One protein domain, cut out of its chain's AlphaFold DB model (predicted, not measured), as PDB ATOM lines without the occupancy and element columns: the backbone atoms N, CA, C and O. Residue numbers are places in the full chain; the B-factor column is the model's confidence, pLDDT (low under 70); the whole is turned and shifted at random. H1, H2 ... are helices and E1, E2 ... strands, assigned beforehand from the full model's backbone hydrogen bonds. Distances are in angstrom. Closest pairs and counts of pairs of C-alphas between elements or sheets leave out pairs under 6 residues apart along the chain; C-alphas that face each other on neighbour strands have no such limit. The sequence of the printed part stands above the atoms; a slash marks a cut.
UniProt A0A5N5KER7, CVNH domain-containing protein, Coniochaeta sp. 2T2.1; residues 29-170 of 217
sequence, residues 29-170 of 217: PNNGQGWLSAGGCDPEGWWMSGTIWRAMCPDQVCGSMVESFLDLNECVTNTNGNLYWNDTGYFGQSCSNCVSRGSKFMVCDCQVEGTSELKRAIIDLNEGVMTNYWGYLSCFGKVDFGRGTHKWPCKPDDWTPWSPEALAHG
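AT A GLANCE: This is residues 29 to 170 of the 217 residues of the protein "CVNH domain-containing protein" of Coniochaeta sp. 2T2.1 (UniProt A0A5N5KER7). What does the model look like? Two small lobes of strands stand end to end: in one the hairpin E9-E10 packs on E2 and E3 of the sheet E1-E2-E3, and in the other the hairpin E4-E5 lies partly face to face with the sheet E6-E7-E8. The chain passes from the first lobe to the second and back, then residues 140 to 163 loop out to the short helix H1. What is it made of? The printed part has 142 residues, with ten named strands, E1 to E10, followed by one named helix; the sheets are antiparallel, in the orders just given, and the class is mostly strand, though under half of the residues are in named elements. It is compact, with a radius of gyration of the C-alphas of 15.9 A, yet elongated, spanning 54 by 31 by 24 A.

IN THESE COORDINATES: Where are the two larger sheets? E1 is residues 42 to 49, from C-alpha 42 at (-143.125, -96.633, 81.495), and bends by 57 degrees at residue 45; E2 is 52 to 58 and E3 65 to 71, 19.8 A long. E6 is 95 to 101, E7 105 to 111 and E8 118 to 124, 19.4 A long. Where are the rest? E4 is 76 to 79, E5 82 to 85, E9 130 to 133 and E10 136 to 139. H1, residues 164 to 169, ends with C-alpha 169 at (-145.608, -83.472, 106.938).

HOW THE PARTS SIT: How is the first sheet built? E1, E2 and E3 form a meander, each strand the antiparallel neighbour of the one before; N 47 and O 54 are 3.2 A apart, N 55 and O 68 3.0 A. What is near it? The closest C-alphas of E3 and E10, Ser 68 and Tyr 136, are 5.3 A apart; in the hairpin E9 and E10, N 131 and O 138 are 2.9 A apart. The closest of E1 and E6, Met 48 and Ser 100, are 6.0 A apart. And the second group? E6, E7 and E8 are another meander, with N 99 and O 107 2.9 A apart and N 108 and O 121 3.0 A. With the hairpin E4 and E5, where N 77 and O 84 are 2.8 A apart, it forms a sandwich, two sheets face to face, their planes 41 degrees apart; the closest C-alphas of E5 and E8, Asn 82 and Ala 121, are 5.1 A apart. Where is H1? It is apart from E1 to E9, and its O i to N i+4 pairs are within hydrogen-bond range.

THE WHOLE: How far does it reach? The two C-alphas farthest apart, Thr 115 and Pro 156, are 54.3 A apart. Is it continuous? The printed part has no cut, and the link E10 to H1, 24 residues, is long. Where is confidence low? Residues 29 to 40, 128, 148 to 149 and 163 to 170 have pLDDT under 70.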
ATOM      1  N   PRO A  29    -134.348 -81.640  82.477       41.31
ATOM      2  CA  PRO A  29    -133.881 -80.266  82.694       41.31
ATOM      3  C   PRO A  29    -134.611 -79.534  83.838       41.31
ATOM      4  O   PRO A  29    -134.150 -78.486  84.282       41.31
ATOM      5  N   ASN A  30    -135.720 -80.084  84.348       45.19
ATOM      6  CA  ASN A  30    -136.478 -79.534  85.466       45.19
ATOM      7  C   ASN A  30    -136.660 -80.593  86.570       45.19
ATOM      8  O   ASN A  30    -137.541 -81.446  86.478       45.19
ATOM      9  N   ASN A  31    -135.831 -80.513  87.613       44.81
ATOM     10  CA  ASN A  31    -135.865 -81.280  88.871       44.81
ATOM     11  C   ASN A  31    -137.287 -81.646  89.363       44.81
ATOM     12  O   ASN A  31    -137.897 -80.894  90.124       44.81
ATOM     13  N   GLY A  32    -137.830 -82.792  88.935       44.09
ATOM     14  CA  GLY A  32    -139.162 -83.263  89.347       44.09
ATOM     15  C   GLY A  32    -140.337 -82.365  88.924       44.09
ATOM     16  O   GLY A  32    -141.453 -82.547  89.406       44.09
ATOM     17  N   GLN A  33    -140.118 -81.389  88.040       45.41
ATOM     18  CA  GLN A  33    -141.158 -80.504  87.514       45.41
ATOM     19  C   GLN A  33    -141.432 -80.878  86.056       45.41
ATOM     20  O   GLN A  33    -140.884 -80.297  85.120       45.41
ATOM     21  N   GLY A  34    -142.277 -81.889  85.860       46.88
ATOM     22  CA  GLY A  34    -142.657 -82.350  84.530       46.88
ATOM     23  C   GLY A  34    -143.860 -83.287  84.548       46.88
ATOM     24  O   GLY A  34    -143.988 -84.146  85.422       46.88
ATOM     25  N   TRP A  35    -144.751 -83.096  83.576       52.78
ATOM     26  CA  TRP A  35    -145.954 -83.899  83.329       52.78
ATOM     27  C   TRP A  35    -145.630 -85.397  83.218       52.78
ATOM     28  O   TRP A  35    -144.557 -85.725  82.729       52.78
ATOM     29  N   LEU A  36    -146.544 -86.318  83.550       54.19
ATOM     30  CA  LEU A  36    -146.318 -87.778  83.430       54.19
ATOM     31  C   LEU A  36    -145.681 -88.234  82.105       54.19
ATOM     32  O   LEU A  36    -144.734 -89.017  82.114       54.19
ATOM     33  N   SER A  37    -146.169 -87.728  80.964       50.59
ATOM     34  CA  SER A  37    -145.596 -88.047  79.643       50.59
ATOM     35  C   SER A  37    -144.209 -87.439  79.417       50.59
ATOM     36  O   SER A  37    -143.414 -88.004  78.677       50.59
ATOM     37  N   ALA A  38    -143.916 -86.298  80.045       44.38
ATOM     38  CA  ALA A  38    -142.597 -85.668  80.018       44.38
ATOM     39  C   ALA A  38    -141.642 -86.277  81.064       44.38
ATOM     40  O   ALA A  38    -140.432 -86.205  80.906       44.38
ATOM     41  N   GLY A  39    -142.189 -86.895  82.114       55.22
ATOM     42  CA  GLY A  39    -141.469 -87.524  83.216       55.22
ATOM     43  C   GLY A  39    -141.057 -88.972  82.954       55.22
ATOM     44  O   GLY A  39    -140.440 -89.572  83.830       55.22
ATOM     45  N   GLY A  40    -141.396 -89.527  81.784       68.25
ATOM     46  CA  GLY A  40    -140.837 -90.783  81.280       68.25
ATOM     47  C   GLY A  40    -141.293 -92.058  81.994       68.25
ATOM     48  O   GLY A  40    -140.599 -93.064  81.890       68.25
ATOM     49  N   CYS A  41    -142.415 -92.046  82.725       82.19
ATOM     50  CA  CYS A  41    -142.921 -93.275  83.347       82.19
ATOM     51  C   CYS A  41    -143.334 -94.297  82.275       82.19
ATOM     52  O   CYS A  41    -144.011 -93.952  81.305       82.19
ATOM     53  N   ASP A  42    -142.940 -95.556  82.466       81.06
ATOM     54  CA  ASP A  42    -143.125 -96.633  81.495       81.06
ATOM     55  C   ASP A  42    -144.610 -96.998  81.371       81.06
ATOM     56  O   ASP A  42    -145.172 -97.467  82.363       81.06
ATOM     57  N   PRO A  43    -145.242 -96.812  80.193       72.88
ATOM     58  CA  PRO A  43    -146.664 -97.057  79.955       72.88
ATOM     59  C   PRO A  43    -147.102 -98.514  80.153       72.88
ATOM     60  O   PRO A  43    -148.289 -98.751  80.381       72.88
ATOM     61  N   GLU A  44    -146.189 -99.485  80.063       78.75
ATOM     62  CA  GLU A  44    -146.515-100.910  80.215       78.75
ATOM     63  C   GLU A  44    -146.724-101.301  81.684       78.75
ATOM     64  O   GLU A  44    -147.476-102.226  81.991       78.75
ATOM     65  N   GLY A  45    -146.133-100.550  82.619       74.81
ATOM     66  CA  GLY A  45    -146.262-100.777  84.059       74.81
ATOM     67  C   GLY A  45    -147.561-100.255  84.687       74.81
ATOM     68  O   GLY A  45    -147.681-100.260  85.917       74.81
ATOM     69  N   TRP A  46    -148.505 -99.756  83.886       82.88
ATOM     70  CA  TRP A  46    -149.642 -98.980  84.378       82.88
ATOM     71  C   TRP A  46    -150.809 -99.884  84.739       82.88
ATOM     72  O   TRP A  46    -151.348-100.607  83.902       82.88
ATOM     73  N   TRP A  47    -151.261 -99.792  85.983       87.56
ATOM     74  CA  TRP A  47    -152.505-100.423  86.403       87.56
ATOM     75  C   TRP A  47    -153.172 -99.623  87.510       87.56
ATOM     76  O   TRP A  47    -152.556 -98.797  88.187       87.56
ATOM     77  N   MET A  48    -154.464 -99.877  87.665       89.00
ATOM     78  CA  MET A  48    -155.305 -99.233  88.653       89.00
ATOM     79  C   MET A  48    -156.030-100.292  89.473       89.00
ATOM     80  O   MET A  48    -156.502-101.289  88.924       89.00
ATOM     81  N   SER A  49    -156.149-100.058  90.779       90.75
ATOM     82  CA  SER A  49    -157.002-100.848  91.668       90.75
ATOM     83  C   SER A  49    -157.704 -99.943  92.665       90.75
ATOM     84  O   SER A  49    -157.064 -99.228  93.439       90.75
ATOM     85  N   GLY A  50    -159.037 -99.938  92.620       91.56
ATOM     86  CA  GLY A  50    -159.838 -98.968  93.361       91.56
ATOM     87  C   GLY A  50    -159.486 -97.548  92.923       91.56
ATOM     88  O   GLY A  50    -159.702 -97.196  91.769       91.56
ATOM     89  N   THR A  51    -158.926 -96.753  93.832       92.69
ATOM     90  CA  THR A  51    -158.465 -95.378  93.569       92.69
ATOM     91  C   THR A  51    -156.952 -95.263  93.447       92.69
ATOM     92  O   THR A  51    -156.438 -94.177  93.194       92.69
ATOM     93  N   ILE A  52    -156.229 -96.372  93.606       91.88
ATOM     94  CA  ILE A  52    -154.772 -96.387  93.573       91.88
ATOM     95  C   ILE A  52    -154.305 -96.549  92.132       91.88
ATOM     96  O   ILE A  52    -154.610 -97.543  91.471       91.88
ATOM     97  N   TRP A  53    -153.543 -95.566  91.671       89.94
ATOM     98  CA  TRP A  53    -152.796 -95.603  90.428       89.94
ATOM     99  C   TRP A  53    -151.384 -96.100  90.685       89.94
ATOM    100  O   TRP A  53    -150.718 -95.599  91.590       89.94
ATOM    101  N   ARG A  54    -150.909 -97.043  89.874       90.19
ATOM    102  CA  ARG A  54    -149.520 -97.501  89.891       90.19
ATOM    103  C   ARG A  54    -148.863 -97.283  88.538       90.19
ATOM    104  O   ARG A  54    -149.453 -97.588  87.505       90.19
ATOM    105  N   ALA A  55    -147.612 -96.836  88.571       88.75
ATOM    106  CA  ALA A  55    -146.735 -96.761  87.411       88.75
ATOM    107  C   ALA A  55    -145.288 -97.111  87.787       88.75
ATOM    108  O   ALA A  55    -144.901 -97.047  88.954       88.75
ATOM    109  N   MET A  56    -144.488 -97.455  86.778       88.88
ATOM    110  CA  MET A  56    -143.032 -97.512  86.888       88.88
ATOM    111  C   MET A  56    -142.479 -96.178  86.393       88.88
ATOM    112  O   MET A  56    -142.723 -95.811  85.246       88.88
ATOM    113  N   CYS A  57    -141.755 -95.449  87.227       87.56
ATOM    114  CA  CYS A  57    -141.243 -94.123  86.909       87.56
ATOM    115  C   CYS A  57    -139.720 -94.089  87.038       87.56
ATOM    116  O   CYS A  57    -139.177 -94.733  87.933       87.56
ATOM    117  N   PRO A  58    -139.006 -93.367  86.163       87.50
ATOM    118  CA  PRO A  58    -137.577 -93.181  86.333       87.50
ATOM    119  C   PRO A  58    -137.336 -92.333  87.580       87.50
ATOM    120  O   PRO A  58    -137.866 -91.226  87.706       87.50
ATOM    121  N   ASP A  59    -136.542 -92.871  88.495       86.00
ATOM    122  CA  ASP A  59    -135.951 -92.149  89.606       86.00
ATOM    123  C   ASP A  59    -134.800 -91.287  89.080       86.00
ATOM    124  O   ASP A  59    -133.831 -91.791  88.514       86.00
ATOM    125  N   GLN A  60    -134.894 -89.977  89.285       81.69
ATOM    126  CA  GLN A  60    -133.870 -89.033  88.848       81.69
ATOM    127  C   GLN A  60    -132.628 -89.016  89.760       81.69
ATOM    128  O   GLN A  60    -131.647 -88.357  89.428       81.69
ATOM    129  N   VAL A  61    -132.634 -89.722  90.898       84.62
ATOM    130  CA  VAL A  61    -131.476 -89.803  91.802       84.62
ATOM    131  C   VAL A  61    -130.472 -90.856  91.337       84.62
ATOM    132  O   VAL A  61    -129.279 -90.573  91.240       84.62
ATOM    133  N   CYS A  62    -130.940 -92.080  91.089       87.94
ATOM    134  CA  CYS A  62    -130.116 -93.221  90.691       87.94
ATOM    135  C   CYS A  62    -130.325 -93.639  89.229       87.94
ATOM    136  O   CYS A  62    -129.702 -94.603  88.786       87.94
ATOM    137  N   GLY A  63    -131.219 -92.974  88.488       84.19
ATOM    138  CA  GLY A  63    -131.526 -93.287  87.088       84.19
ATOM    139  C   GLY A  63    -132.243 -94.626  86.886       84.19
ATOM    140  O   GLY A  63    -132.314 -95.125  85.766       84.19
ATOM    141  N   SER A  64    -132.735 -95.248  87.961       87.19
ATOM    142  CA  SER A  64    -133.391 -96.558  87.920       87.19
ATOM    143  C   SER A  64    -134.899 -96.411  87.737       87.19
ATOM    144  O   SER A  64    -135.486 -95.435  88.185       87.19
ATOM    145  N   MET A  65    -135.559 -97.395  87.126       86.94
ATOM    146  CA  MET A  65    -137.024 -97.438  87.128       86.94
ATOM    147  C   MET A  65    -137.513 -97.924  88.489       86.94
ATOM    148  O   MET A  65    -137.147 -99.014  88.930       86.94
ATOM    149  N   VAL A  66    -138.355 -97.132  89.140       87.75
ATOM    150  CA  VAL A  66    -138.934 -97.434  90.448       87.75
ATOM    151  C   VAL A  66    -140.447 -97.530  90.353       87.75
ATOM    152  O   VAL A  66    -141.099 -96.849  89.565       87.75
ATOM    153  N   GLU A  67    -141.016 -98.418  91.154       89.62
ATOM    154  CA  GLU A  67    -142.459 -98.557  91.276       89.62
ATOM    155  C   GLU A  67    -143.006 -97.428  92.150       89.62
ATOM    156  O   GLU A  67    -142.499 -97.173  93.243       89.62
ATOM    157  N   SER A  68    -144.055 -96.754  91.686       88.62
ATOM    158  CA  SER A  68    -144.714 -95.710  92.456       88.62
ATOM    159  C   SER A  68    -146.225 -95.835  92.414       88.62
ATOM    160  O   SER A  68    -146.814 -96.298  91.435       88.62
ATOM    161  N   PHE A  69    -146.841 -95.346  93.487       90.62
ATOM    162  CA  PHE A  69    -148.274 -95.363  93.715       90.62
ATOM    163  C   PHE A  69    -148.792 -93.949  93.973       90.62
ATOM    164  O   PHE A  69    -148.066 -93.109  94.498       90.62
ATOM    165  N   LEU A  70    -150.045 -93.696  93.604       89.25
ATOM    166  CA  LEU A  70    -150.756 -92.460  93.912       89.25
ATOM    167  C   LEU A  70    -152.234 -92.760  94.140       89.25
ATOM    168  O   LEU A  70    -152.877 -93.394  93.306       89.25
ATOM    169  N   ASP A  71    -152.791 -92.283  95.250       91.62
ATOM    170  CA  ASP A  71    -154.233 -92.336  95.479       91.62
ATOM    171  C   ASP A  71    -154.928 -91.179  94.756       91.62
ATOM    172  O   ASP A  71    -154.848 -90.019  95.162       91.62
ATOM    173  N   LEU A  72    -155.643 -91.500  93.679       91.56
ATOM    174  CA  LEU A  72    -156.335 -90.513  92.858       91.56
ATOM    175  C   LEU A  72    -157.490 -89.830  93.601       91.56
ATOM    176  O   LEU A  72    -157.965 -88.802  93.125       91.56
ATOM    177  N   ASN A  73    -157.924 -90.319  94.773       93.25
ATOM    178  CA  ASN A  73    -158.860 -89.564  95.617       93.25
ATOM    179  C   ASN A  73    -158.288 -88.211  96.049       93.25
ATOM    180  O   ASN A  73    -159.047 -87.282  96.315       93.25
ATOM    181  N   GLU A  74    -156.964 -88.078  96.101       89.19
ATOM    182  CA  GLU A  74    -156.316 -86.813  96.443       89.19
ATOM    183  C   GLU A  74    -156.230 -85.836  95.263       89.19
ATOM    184  O   GLU A  74    -155.848 -84.681  95.455       89.19
ATOM    185  N   CYS A  75    -156.571 -86.299  94.057       90.06
ATOM    186  CA  CYS A  75    -156.274 -85.609  92.806       90.06
ATOM    187  C   CYS A  75    -157.493 -85.432  91.894       90.06
ATOM    188  O   CYS A  75    -157.481 -84.569  91.018       90.06
ATOM    189  N   VAL A  76    -158.521 -86.269  92.039       93.44
ATOM    190  CA  VAL A  76    -159.650 -86.345  91.111       93.44
ATOM    191  C   VAL A  76    -160.956 -86.208  91.873       93.44
ATOM    192  O   VAL A  76    -161.171 -86.875  92.885       93.44
ATOM    193  N   THR A  77    -161.835 -85.346  91.364       95.62
ATOM    194  CA  THR A  77    -163.201 -85.133  91.847       95.62
ATOM    195  C   THR A  77    -164.221 -85.605  90.832       95.62
ATOM    196  O   THR A  77    -163.978 -85.557  89.627       95.62
ATOM    197  N   ASN A  78    -165.388 -86.003  91.326       96.81
ATOM    198  CA  ASN A  78    -166.586 -86.144  90.512       96.81
ATOM    199  C   ASN A  78    -167.447 -84.883  90.658       96.81
ATOM    200  O   ASN A  78    -167.814 -84.523  91.774       96.81
ATOM    201  N   THR A  79    -167.800 -84.244  89.545       96.44
ATOM    202  CA  THR A  79    -168.768 -83.144  89.502       96.44
ATOM    203  C   THR A  79    -169.863 -83.487  88.501       96.44
ATOM    204  O   THR A  79    -169.651 -83.485  87.282       96.44
ATOM    205  N   ASN A  80    -171.051 -83.780  89.029       96.81
ATOM    206  CA  ASN A  80    -172.246 -84.117  88.261       96.81
ATOM    207  C   ASN A  80    -172.026 -85.234  87.212       96.81
ATOM    208  O   ASN A  80    -172.363 -85.086  86.032       96.81
ATOM    209  N   GLY A  81    -171.391 -86.334  87.631       97.50
ATOM    210  CA  GLY A  81    -171.096 -87.493  86.784       97.50
ATOM    211  C   GLY A  81    -169.914 -87.304  85.824       97.50
ATOM    212  O   GLY A  81    -169.794 -88.056  84.859       97.50
ATOM    213  N   ASN A  82    -169.064 -86.293  86.029       97.31
ATOM    214  CA  ASN A  82    -167.860 -86.056  85.225       97.31
ATOM    215  C   ASN A  82    -166.634 -85.970  86.133       97.31
ATOM    216  O   ASN A  82    -166.714 -85.442  87.238       97.31
ATOM    217  N   LEU A  83    -165.496 -86.451  85.642       95.25
ATOM    218  CA  LEU A  83    -164.238 -86.436  86.378       95.25
ATOM    219  C   LEU A  83    -163.454 -85.163  86.068       95.25
ATOM    220  O   LEU A  83    -163.311 -84.787  84.906       95.25
ATOM    221  N   TYR A  84    -162.909 -84.540  87.109       93.31
ATOM    222  CA  TYR A  84    -162.052 -83.365  87.000       93.31
ATOM    223  C   TYR A  84    -160.867 -83.473  87.943       93.31
ATOM    224  O   TYR A  84    -160.952 -84.088  89.005       93.31
ATOM    225  N   TRP A  85    -159.780 -82.803  87.592       91.00
ATOM    226  CA  TRP A  85    -158.678 -82.612  88.516       91.00
ATOM    227  C   TRP A  85    -159.050 -81.644  89.631       91.00
ATOM    228  O   TRP A  85    -159.524 -80.535  89.376       91.00
ATOM    229  N   ASN A  86    -158.800 -82.048  90.868       90.38
ATOM    230  CA  ASN A  86    -159.008 -81.230  92.049       90.38
ATOM    231  C   ASN A  86    -158.101 -81.728  93.179       90.38
ATOM    232  O   ASN A  86    -157.986 -82.931  93.396       90.38
ATOM    233  N   ASP A  87    -157.486 -80.809  93.918       84.75
ATOM    234  CA  ASP A  87    -156.602 -81.121  95.043       84.75
ATOM    235  C   ASP A  87    -157.340 -81.742  96.249       84.75
ATOM    236  O   ASP A  87    -156.697 -82.093  97.239       84.75
ATOM    237  N   THR A  88    -158.666 -81.898  96.191       77.69
ATOM    238  CA  THR A  88    -159.505 -82.443  97.275       77.69
ATOM    239  C   THR A  88    -160.686 -83.294  96.779       77.69
ATOM    240  O   THR A  88    -161.780 -83.250  97.335       77.69
ATOM    241  N   GLY A  89    -160.502 -84.064  95.705       74.81
ATOM    242  CA  GLY A  89    -161.647 -84.534  94.924       74.81
ATOM    243  C   GLY A  89    -162.420 -85.783  95.383       74.81
ATOM    244  O   GLY A  89    -163.593 -85.894  95.040       74.81
ATOM    245  N   TYR A  90    -161.830 -86.717  96.137       92.75
ATOM    246  CA  TYR A  90    -162.485 -87.930  96.670       92.75
ATOM    247  C   TYR A  90    -163.468 -88.645  95.713       92.75
ATOM    248  O   TYR A  90    -164.498 -89.174  96.145       92.75
ATOM    249  N   PHE A  91    -163.171 -88.685  94.407       95.50
ATOM    250  CA  PHE A  91    -164.092 -89.234  93.402       95.50
ATOM    251  C   PHE A  91    -164.537 -90.673  93.706       95.50
ATOM    252  O   PHE A  91    -165.665 -91.040  93.382       95.50
ATOM    253  N   GLY A  92    -163.700 -91.478  94.372       95.81
ATOM    254  CA  GLY A  92    -164.001 -92.865  94.725       95.81
ATOM    255  C   GLY A  92    -165.206 -93.042  95.653       95.81
ATOM    256  O   GLY A  92    -165.707 -94.153  95.774       95.81
ATOM    257  N   GLN A  93    -165.709 -91.973  96.283       96.31
ATOM    258  CA  GLN A  93    -166.950 -92.016  97.067       96.31
ATOM    259  C   GLN A  93    -168.215 -92.052  96.199       96.31
ATOM    260  O   GLN A  93    -169.262 -92.491  96.665       96.31
ATOM    261  N   SER A  94    -168.134 -91.570  94.957       97.19
ATOM    262  CA  SER A  94    -169.285 -91.426  94.051       97.19
ATOM    263  C   SER A  94    -169.050 -92.024  92.663       97.19
ATOM    264  O   SER A  94    -169.931 -91.965  91.809       97.19
ATOM    265  N   CYS A  95    -167.882 -92.615  92.423       97.81
ATOM    266  CA  CYS A  95    -167.544 -93.313  91.192       97.81
ATOM    267  C   CYS A  95    -167.201 -94.775  91.472       97.81
ATOM    268  O   CYS A  95    -166.646 -95.124  92.511       97.81
ATOM    269  N   SER A  96    -167.510 -95.634  90.508       96.94
ATOM    270  CA  SER A  96    -167.282 -97.077  90.557       96.94
ATOM    271  C   SER A  96    -166.803 -97.592  89.197       96.94
ATOM    272  O   SER A  96    -166.726 -96.834  88.229       96.94
ATOM    273  N   ASN A  97    -166.438 -98.878  89.128       96.19
ATOM    274  CA  ASN A  97    -165.964 -99.544  87.904       96.19
ATOM    275  C   ASN A  97    -164.816 -98.802  87.197       96.19
ATOM    276  O   ASN A  97    -164.734 -98.780  85.966       96.19
ATOM    277  N   CYS A  98    -163.940 -98.178  87.982       95.38
ATOM    278  CA  CYS A  98    -162.818 -97.421  87.461       95.38
ATOM    279  C   CYS A  98    -161.751 -98.344  86.880       95.38
ATOM    280  O   CYS A  98    -161.294 -99.280  87.535       95.38
ATOM    281  N   VAL A  99    -161.355 -98.065  85.642       93.50
ATOM    282  CA  VAL A  99    -160.327 -98.811  84.919       93.50
ATOM    283  C   VAL A  99    -159.387 -97.858  84.195       93.50
ATOM    284  O   VAL A  99    -159.810 -96.832  83.650       93.50
ATOM    285  N   SER A 100    -158.109 -98.225  84.131       90.31
ATOM    286  CA  SER A 100    -157.164 -97.592  83.219       90.31
ATOM    287  C   SER A 100    -157.470 -98.014  81.775       90.31
ATOM    288  O   SER A 100    -157.818 -99.162  81.482       90.31
ATOM    289  N   ARG A 101    -157.374 -97.070  80.839       88.25
ATOM    290  CA  ARG A 101    -157.491 -97.304  79.396       88.25
ATOM    291  C   ARG A 101    -156.269 -96.716  78.705       88.25
ATOM    292  O   ARG A 101    -156.155 -95.508  78.513       88.25
ATOM    293  N   GLY A 102    -155.359 -97.608  78.323       81.44
ATOM    294  CA  GLY A 102    -154.034 -97.220  77.851       81.44
ATOM    295  C   GLY A 102    -153.215 -96.551  78.955       81.44
ATOM    296  O   GLY A 102    -153.521 -96.668  80.139       81.44
ATOM    297  N   SER A 103    -152.188 -95.817  78.549       75.44
ATOM    298  CA  SER A 103    -151.219 -95.178  79.440       75.44
ATOM    299  C   SER A 103    -151.575 -93.740  79.803       75.44
ATOM    300  O   SER A 103    -150.686 -92.917  79.990       75.44
ATOM    301  N   LYS A 104    -152.861 -93.373  79.804       79.69
ATOM    302  CA  LYS A 104    -153.252 -92.011  80.196       79.69
ATOM    303  C   LYS A 104    -154.698 -91.826  80.575       79.69
ATOM    304  O   LYS A 104    -154.986 -90.938  81.353       79.69
ATOM    305  N   PHE A 105    -155.624 -92.631  80.064       88.94
ATOM    306  CA  PHE A 105    -157.025 -92.409  80.389       88.94
ATOM    307  C   PHE A 105    -157.455 -93.241  81.587       88.94
ATOM    308  O   PHE A 105    -157.122 -94.422  81.696       88.94
ATOM    309  N   MET A 106    -158.268 -92.633  82.438       92.31
ATOM    310  CA  MET A 106    -159.082 -93.338  83.415       92.31
ATOM    311  C   MET A 106    -160.544 -93.232  82.997       92.31
ATOM    312  O   MET A 106    -161.016 -92.161  82.610       92.31
ATOM    313  N   VAL A 107    -161.254 -94.353  83.067       95.44
ATOM    314  CA  VAL A 107    -162.685 -94.437  82.772       95.44
ATOM    315  C   VAL A 107    -163.400 -94.977  83.995       95.44
ATOM    316  O   VAL A 107    -163.030 -96.043  84.475       95.44
ATOM    317  N   CYS A 108    -164.435 -94.280  84.454       97.38
ATOM    318  CA  CYS A 108    -165.262 -94.673  85.595       97.38
ATOM    319  C   CYS A 108    -166.751 -94.512  85.272       97.38
ATOM    320  O   CYS A 108    -167.118 -93.765  84.362       97.38
ATOM    321  N   ASP A 109    -167.601 -95.146  86.072       98.12
ATOM    322  CA  ASP A 109    -169.033 -94.861  86.138       98.12
ATOM    323  C   ASP A 109    -169.298 -94.005  87.384       98.12
ATOM    324  O   ASP A 109    -169.101 -94.461  88.510       98.12
ATOM    325  N   CYS A 110    -169.703 -92.752  87.189       98.31
ATOM    326  CA  CYS A 110    -169.790 -91.737  88.235       98.31
ATOM    327  C   CYS A 110    -171.224 -91.266  88.457       98.31
ATOM    328  O   CYS A 110    -171.959 -91.008  87.507       98.31
ATOM    329  N   GLN A 111    -171.608 -91.117  89.720       98.31
ATOM    330  CA  GLN A 111    -172.932 -90.666  90.117       98.31
ATOM    331  C   GLN A 111    -173.174 -89.212  89.692       98.31
ATOM    332  O   GLN A 111    -172.325 -88.338  89.897       98.31
ATOM    333  N   VAL A 112    -174.338 -88.972  89.095       97.94
ATOM    334  CA  VAL A 112    -174.873 -87.639  88.795       97.94
ATOM    335  C   VAL A 112    -175.422 -87.033  90.092       97.94
ATOM    336  O   VAL A 112    -176.036 -87.721  90.907       97.94
ATOM    337  N   GLU A 113    -175.164 -85.749  90.329       95.25
ATOM    338  CA  GLU A 113    -175.431 -85.138  91.633       95.25
ATOM    339  C   GLU A 113    -176.937 -85.093  91.930       95.25
ATOM    340  O   GLU A 113    -177.742 -84.702  91.086       95.25
ATOM    341  N   GLY A 114    -177.325 -85.516  93.136       96.00
ATOM    342  CA  GLY A 114    -178.727 -85.552  93.557       96.00
ATOM    343  C   GLY A 114    -179.566 -86.673  92.933       96.00
ATOM    344  O   GLY A 114    -180.777 -86.702  93.147       96.00
ATOM    345  N   THR A 115    -178.962 -87.606  92.188       96.38
ATOM    346  CA  THR A 115    -179.673 -88.735  91.569       96.38
ATOM    347  C   THR A 115    -178.972 -90.066  91.852       96.38
ATOM    348  O   THR A 115    -177.871 -90.110  92.396       96.38
ATOM    349  N   SER A 116    -179.610 -91.184  91.500       95.94
ATOM    350  CA  SER A 116    -178.983 -92.515  91.486       95.94
ATOM    351  C   SER A 116    -178.428 -92.893  90.106       95.94
ATOM    352  O   SER A 116    -178.066 -94.046  89.884       95.94
ATOM    353  N   GLU A 117    -178.435 -91.964  89.149       97.94
ATOM    354  CA  GLU A 117    -177.963 -92.205  87.789       97.94
ATOM    355  C   GLU A 117    -176.433 -92.256  87.766       97.94
ATOM    356  O   GLU A 117    -175.761 -91.412  88.364       97.94
ATOM    357  N   LEU A 118    -175.883 -93.238  87.049       98.06
ATOM    358  CA  LEU A 118    -174.454 -93.336  86.776       98.06
ATOM    359  C   LEU A 118    -174.172 -92.881  85.347       98.06
ATOM    360  O   LEU A 118    -174.754 -93.387  84.388       98.06
ATOM    361  N   LYS A 119    -173.222 -91.964  85.207       98.00
ATOM    362  CA  LYS A 119    -172.710 -91.476  83.934       98.00
ATOM    363  C   LYS A 119    -171.293 -91.989  83.721       98.00
ATOM    364  O   LYS A 119    -170.442 -91.882  84.601       98.00
ATOM    365  N   ARG A 120    -171.015 -92.495  82.518       98.00
ATOM    366  CA  ARG A 120    -169.653 -92.879  82.139       98.00
ATOM    367  C   ARG A 120    -168.789 -91.633  81.955       98.00
ATOM    368  O   ARG A 120    -169.044 -90.828  81.057       98.00
ATOM    369  N   ALA A 121    -167.759 -91.508  82.782       97.50
ATOM    370  CA  ALA A 121    -166.810 -90.407  82.780       97.50
ATOM    371  C   ALA A 121    -165.427 -90.880  82.321       97.50
ATOM    372  O   ALA A 121    -165.015 -92.009  82.597       97.50
ATOM    373  N   ILE A 122    -164.713 -90.005  81.618       95.88
ATOM    374  CA  ILE A 122    -163.353 -90.240  81.129       95.88
ATOM    375  C   ILE A 122    -162.516 -89.028  81.516       95.88
ATOM    376  O   ILE A 122    -162.970 -87.900  81.330       95.88
ATOM    377  N   ILE A 123    -161.311 -89.259  82.027       92.50
ATOM    378  CA  ILE A 123    -160.322 -88.212  82.290       92.50
ATOM    379  C   ILE A 123    -158.972 -88.615  81.704       92.50
ATOM    380  O   ILE A 123    -158.588 -89.786  81.766       92.50
ATOM    381  N   ASP A 124    -158.271 -87.651  81.109       89.31
ATOM    382  CA  ASP A 124    -156.879 -87.808  80.690       89.31
ATOM    383  C   ASP A 124    -155.963 -87.449  81.869       89.31
ATOM    384  O   ASP A 124    -155.863 -86.295  82.290       89.31
ATOM    385  N   LEU A 125    -155.289 -88.459  82.408       85.06
ATOM    386  CA  LEU A 125    -154.355 -88.337  83.520       85.06
ATOM    387  C   LEU A 125    -153.070 -87.575  83.136       85.06
ATOM    388  O   LEU A 125    -152.349 -87.099  84.012       85.06
ATOM    389  N   ASN A 126    -152.817 -87.382  81.836       76.00
ATOM    390  CA  ASN A 126    -151.682 -86.615  81.324       76.00
ATOM    391  C   ASN A 126    -152.021 -85.145  81.027       76.00
ATOM    392  O   ASN A 126    -151.100 -84.384  80.740       76.00
ATOM    393  N   GLU A 127    -153.285 -84.709  81.153       76.19
ATOM    394  CA  GLU A 127    -153.656 -83.274  81.090       76.19
ATOM    395  C   GLU A 127    -153.061 -82.448  82.236       76.19
ATOM    396  O   GLU A 127    -153.130 -81.219  82.247       76.19
ATOM    397  N   GLY A 128    -152.379 -83.133  83.154       58.88
ATOM    398  CA  GLY A 128    -151.100 -82.620  83.594       58.88
ATOM    399  C   GLY A 128    -151.010 -82.257  85.075       58.88
ATOM    400  O   GLY A 128    -150.023 -81.756  85.608       58.88
ATOM    401  N   VAL A 129    -152.036 -82.590  85.815       71.19
ATOM    402  CA  VAL A 129    -151.938 -82.480  87.259       71.19
ATOM    403  C   VAL A 129    -151.025 -83.560  87.840       71.19
ATOM    404  O   VAL A 129    -150.426 -83.317  88.885       71.19
ATOM    405  N   MET A 130    -150.870 -84.702  87.160       81.38
ATOM    406  CA  MET A 130    -149.932 -85.742  87.569       81.38
ATOM    407  C   MET A 130    -148.508 -85.500  87.053       81.38
ATOM    408  O   MET A 130    -148.276 -85.213  85.872       81.38
ATOM    409  N   THR A 131    -147.547 -85.688  87.950       82.50
ATOM    410  CA  THR A 131    -146.117 -85.461  87.722       82.50
ATOM    411  C   THR A 131    -145.275 -86.620  88.258       82.50
ATOM    412  O   THR A 131    -145.694 -87.325  89.179       82.50
ATOM    413  N   ASN A 132    -144.085 -86.822  87.682       84.12
ATOM    414  CA  ASN A 132    -143.054 -87.706  88.238       84.12
ATOM    415  C   ASN A 132    -142.067 -86.870  89.070       84.12
ATOM    416  O   ASN A 132    -141.348 -86.034  88.525       84.12
ATOM    417  N   TYR A 133    -142.039 -87.100  90.376       83.00
ATOM    418  CA  TYR A 133    -141.262 -86.355  91.354       83.00
ATOM    419  C   TYR A 133    -140.248 -87.284  92.029       83.00
ATOM    420  O   TYR A 133    -140.586 -87.977  92.984       83.00
ATOM    421  N   TRP A 134    -139.008 -87.324  91.529       81.69
ATOM    422  CA  TRP A 134    -137.939 -88.202  92.050       81.69
ATOM    423  C   TRP A 134    -138.303 -89.691  92.016       81.69
ATOM    424  O   TRP A 134    -138.060 -90.423  92.968       81.69
ATOM    425  N   GLY A 135    -138.957 -90.118  90.935       85.69
ATOM    426  CA  GLY A 135    -139.516 -91.461  90.785       85.69
ATOM    427  C   GLY A 135    -140.916 -91.627  91.379       85.69
ATOM    428  O   GLY A 135    -141.562 -92.637  91.106       85.69
ATOM    429  N   TYR A 136    -141.419 -90.669  92.166       86.88
ATOM    430  CA  TYR A 136    -142.750 -90.752  92.764       86.88
ATOM    431  C   TYR A 136    -143.830 -90.125  91.879       86.88
ATOM    432  O   TYR A 136    -143.743 -88.974  91.455       86.88
ATOM    433  N   LEU A 137    -144.926 -90.848  91.682       88.12
ATOM    434  CA  LEU A 137    -146.174 -90.275  91.204       88.12
ATOM    435  C   LEU A 137    -146.665 -89.226  92.199       88.12
ATOM    436  O   LEU A 137    -146.738 -89.452  93.406       88.12
ATOM    437  N   SER A 138    -147.031 -88.075  91.663       86.50
ATOM    438  CA  SER A 138    -147.523 -86.951  92.444       86.50
ATOM    439  C   SER A 138    -148.638 -86.234  91.711       86.50
ATOM    440  O   SER A 138    -148.751 -86.343  90.492       86.50
ATOM    441  N   CYS A 139    -149.465 -85.502  92.450       86.06
ATOM    442  CA  CYS A 139    -150.460 -84.606  91.880       86.06
ATOM    443  C   CYS A 139    -150.536 -83.312  92.679       86.06
ATOM    444  O   CYS A 139    -150.521 -83.347  93.905       86.06
ATOM    445  N   PHE A 140    -150.595 -82.156  92.015       82.62
ATOM    446  CA  PHE A 140    -150.564 -80.853  92.706       82.62
ATOM    447  C   PHE A 140    -149.385 -80.712  93.698       82.62
ATOM    448  O   PHE A 140    -149.521 -80.098  94.754       82.62
ATOM    449  N   GLY A 141    -148.243 -81.340  93.394       77.25
ATOM    450  CA  GLY A 141    -147.083 -81.403  94.291       77.25
ATOM    451  C   GLY A 141    -147.231 -82.348  95.493       77.25
ATOM    452  O   GLY A 141    -146.275 -82.517  96.241       77.25
ATOM    453  N   LYS A 142    -148.388 -82.998  95.673       80.69
ATOM    454  CA  LYS A 142    -148.604 -84.018  96.702       80.69
ATOM    455  C   LYS A 142    -147.999 -85.333  96.254       80.69
ATOM    456  O   LYS A 142    -148.288 -85.806  95.158       80.69
ATOM    457  N   VAL A 143    -147.202 -85.920  97.131       79.94
ATOM    458  CA  VAL A 143    -146.560 -87.219  96.948       79.94
ATOM    459  C   VAL A 143    -147.051 -88.136  98.054       79.94
ATOM    460  O   VAL A 143    -147.183 -87.702  99.197       79.94
ATOM    461  N   ASP A 144    -147.301 -89.395  97.723       79.00
ATOM    462  CA  ASP A 144    -147.688 -90.407  98.693       79.00
ATOM    463  C   ASP A 144    -146.505 -91.311  99.055       79.00
ATOM    464  O   ASP A 144    -146.285 -92.367  98.464       79.00
ATOM    465  N   PHE A 145    -145.736 -90.891 100.060       75.88
ATOM    466  CA  PHE A 145    -144.594 -91.662 100.562       75.88
ATOM    467  C   PHE A 145    -145.002 -92.926 101.327       75.88
ATOM    468  O   PHE A 145    -144.186 -93.825 101.523       75.88
ATOM    469  N   GLY A 146    -146.253 -93.004 101.791       73.81
ATOM    470  CA  GLY A 146    -146.730 -94.115 102.612       73.81
ATOM    471  C   GLY A 146    -147.026 -95.377 101.804       73.81
ATOM    472  O   GLY A 146    -146.999 -96.476 102.357       73.81
ATOM    473  N   ARG A 147    -147.293 -95.235 100.500       73.50
ATOM    474  CA  ARG A 147    -147.659 -96.353  99.614       73.50
ATOM    475  C   ARG A 147    -146.492 -96.914  98.798       73.50
ATOM    476  O   ARG A 147    -146.712 -97.770  97.950       73.50
ATOM    477  N   GLY A 148    -145.260 -96.516  99.105       64.56
ATOM    478  CA  GLY A 148    -144.046 -97.140  98.587       64.56
ATOM    479  C   GLY A 148    -142.799 -96.448  99.126       64.56
ATOM    480  O   GLY A 148    -142.637 -95.247  98.955       64.56
ATOM    481  N   THR A 149    -141.900 -97.193  99.771       65.25
ATOM    482  CA  THR A 149    -140.579 -96.668 100.138       65.25
ATOM    483  C   THR A 149    -139.618 -96.914  98.987       65.25
ATOM    484  O   THR A 149    -139.276 -98.070  98.716       65.25
ATOM    485  N   HIS A 150    -139.159 -95.858  98.314       75.00
ATOM    486  CA  HIS A 150    -138.060 -96.012  97.364       75.00
ATOM    487  C   HIS A 150    -136.765 -96.212  98.131       75.00
ATOM    488  O   HIS A 150    -136.393 -95.403  98.977       75.00
ATOM    489  N   LYS A 151    -136.082 -97.316  97.836       79.88
ATOM    490  CA  LYS A 151    -134.677 -97.474  98.195       79.88
ATOM    491  C   LYS A 151    -133.851 -96.972  97.028       79.88
ATOM    492  O   LYS A 151    -134.041 -97.435  95.907       79.88
ATOM    493  N   TRP A 152    -132.931 -96.060  97.308       84.00
ATOM    494  CA  TRP A 152    -131.983 -95.538  96.333       84.00
ATOM    495  C   TRP A 152    -130.676 -96.320  96.443       84.00
ATOM    496  O   TRP A 152    -129.839 -95.967  97.266       84.00
ATOM    497  N   PRO A 153    -130.457 -97.382  95.643       84.50
ATOM    498  CA  PRO A 153    -129.295 -98.260  95.816       84.50
ATOM    499  C   PRO A 153    -127.957 -97.545  95.578       84.50
ATOM    500  O   PRO A 153    -126.915 -98.026  96.010       84.50
ATOM    501  N   CYS A 154    -127.973 -96.402  94.885       85.88
ATOM    502  CA  CYS A 154    -126.798 -95.563  94.661       85.88
ATOM    503  C   CYS A 154    -126.506 -94.587  95.818       85.88
ATOM    504  O   CYS A 154    -125.570 -93.788  95.726       85.88
ATOM    505  N   LYS A 155    -127.314 -94.605  96.882       87.81
ATOM    506  CA  LYS A 155    -127.197 -93.731  98.048       87.81
ATOM    507  C   LYS A 155    -127.120 -94.563  99.337       87.81
ATOM    508  O   LYS A 155    -127.554 -95.712  99.346       87.81
ATOM    509  N   PRO A 156    -126.549 -94.006 100.420       88.19
ATOM    510  CA  PRO A 156    -126.640 -94.602 101.751       88.19
ATOM    511  C   PRO A 156    -128.095 -94.819 102.203       88.19
ATOM    512  O   PRO A 156    -128.986 -94.088 101.774       88.19
ATOM    513  N   ASP A 157    -128.327 -95.782 103.099       83.50
ATOM    514  CA  ASP A 157    -129.675 -96.141 103.581       83.50
ATOM    515  C   ASP A 157    -130.395 -95.006 104.338       83.50
ATOM    516  O   ASP A 157    -131.622 -94.995 104.412       83.50
ATOM    517  N   ASP A 158    -129.651 -94.054 104.906       82.81
ATOM    518  CA  ASP A 158    -130.163 -92.873 105.611       82.81
ATOM    519  C   ASP A 158    -130.333 -91.648 104.699       82.81
ATOM    520  O   ASP A 158    -130.779 -90.587 105.144       82.81
ATOM    521  N   TRP A 159    -129.989 -91.777 103.417       84.38
ATOM    522  CA  TRP A 159    -130.112 -90.689 102.468       84.38
ATOM    523  C   TRP A 159    -131.563 -90.489 102.038       84.38
ATOM    524  O   TRP A 159    -132.294 -91.427 101.717       84.38
ATOM    525  N   THR A 160    -131.962 -89.226 101.951       78.12
ATOM    526  CA  THR A 160    -133.262 -88.826 101.436       78.12
ATOM    527  C   THR A 160    -133.107 -87.565 100.583       78.12
ATOM    528  O   THR A 160    -132.329 -86.679 100.948       78.12
ATOM    529  N   PRO A 161    -133.829 -87.444  99.451       73.75
ATOM    530  CA  PRO A 161    -133.882 -86.184  98.712       73.75
ATOM    531  C   PRO A 161    -134.744 -85.134  99.432       73.75
ATOM    532  O   PRO A 161    -134.824 -83.989  98.991       73.75
ATOM    533  N   TRP A 162    -135.411 -85.519 100.522       73.25
ATOM    534  CA  TRP A 162    -136.368 -84.702 101.248       73.25
ATOM    535  C   TRP A 162    -135.694 -83.950 102.390       73.25
ATOM    536  O   TRP A 162    -134.830 -84.482 103.086       73.25
ATOM    537  N   SER A 163    -136.136 -82.718 102.640       69.88
ATOM    538  CA  SER A 163    -135.786 -82.068 103.900       69.88
ATOM    539  C   SER A 163    -136.494 -82.780 105.070       69.88
ATOM    540  O   SER A 163    -137.543 -83.406 104.875       69.88
ATOM    541  N   PRO A 164    -135.975 -82.700 106.306       68.62
ATOM    542  CA  PRO A 164    -136.649 -83.269 107.476       68.62
ATOM    543  C   PRO A 164    -138.097 -82.773 107.646       68.62
ATOM    544  O   PRO A 164    -138.973 -83.534 108.053       68.62
ATOM    545  N   GLU A 165    -138.374 -81.519 107.279       60.22
ATOM    546  CA  GLU A 165    -139.716 -80.926 107.315       60.22
ATOM    547  C   GLU A 165    -140.665 -81.605 106.319       60.22
ATOM    548  O   GLU A 165    -141.822 -81.875 106.637       60.22
ATOM    549  N   ALA A 166    -140.175 -81.929 105.123       60.22
ATOM    550  CA  ALA A 166    -140.951 -82.624 104.106       60.22
ATOM    551  C   ALA A 166    -141.388 -84.031 104.538       60.22
ATOM    552  O   ALA A 166    -142.529 -84.432 104.296       60.22
ATOM    553  N   LEU A 167    -140.498 -84.757 105.218       63.25
ATOM    554  CA  LEU A 167    -140.801 -86.067 105.795       63.25
ATOM    555  C   LEU A 167    -141.826 -85.968 106.930       63.25
ATOM    556  O   LEU A 167    -142.743 -86.785 107.002       63.25
ATOM    557  N   ALA A 168    -141.704 -84.952 107.790       59.72
ATOM    558  CA  ALA A 168    -142.587 -84.762 108.940       59.72
ATOM    559  C   ALA A 168    -144.043 -84.450 108.550       59.72
ATOM    560  O   ALA A 168    -144.964 -84.770 109.302       59.72
ATOM    561  N   HIS A 169    -144.266 -83.846 107.380       54.81
ATOM    562  CA  HIS A 169    -145.608 -83.472 106.938       54.81
ATOM    563  C   HIS A 169    -146.323 -84.539 106.106       54.81
ATOM    564  O   HIS A 169    -147.525 -84.396 105.886       54.81
ATOM    565  N   GLY A 170    -145.631 -85.584 105.629       52.41
ATOM    566  CA  GLY A 170    -146.216 -86.663 104.811       52.41
ATOM    567  C   GLY A 170    -146.930 -86.204 103.526       52.41
ATOM    568  O   GLY A 170    -147.484 -87.026 102.805       52.41
TER     569      GLY A 170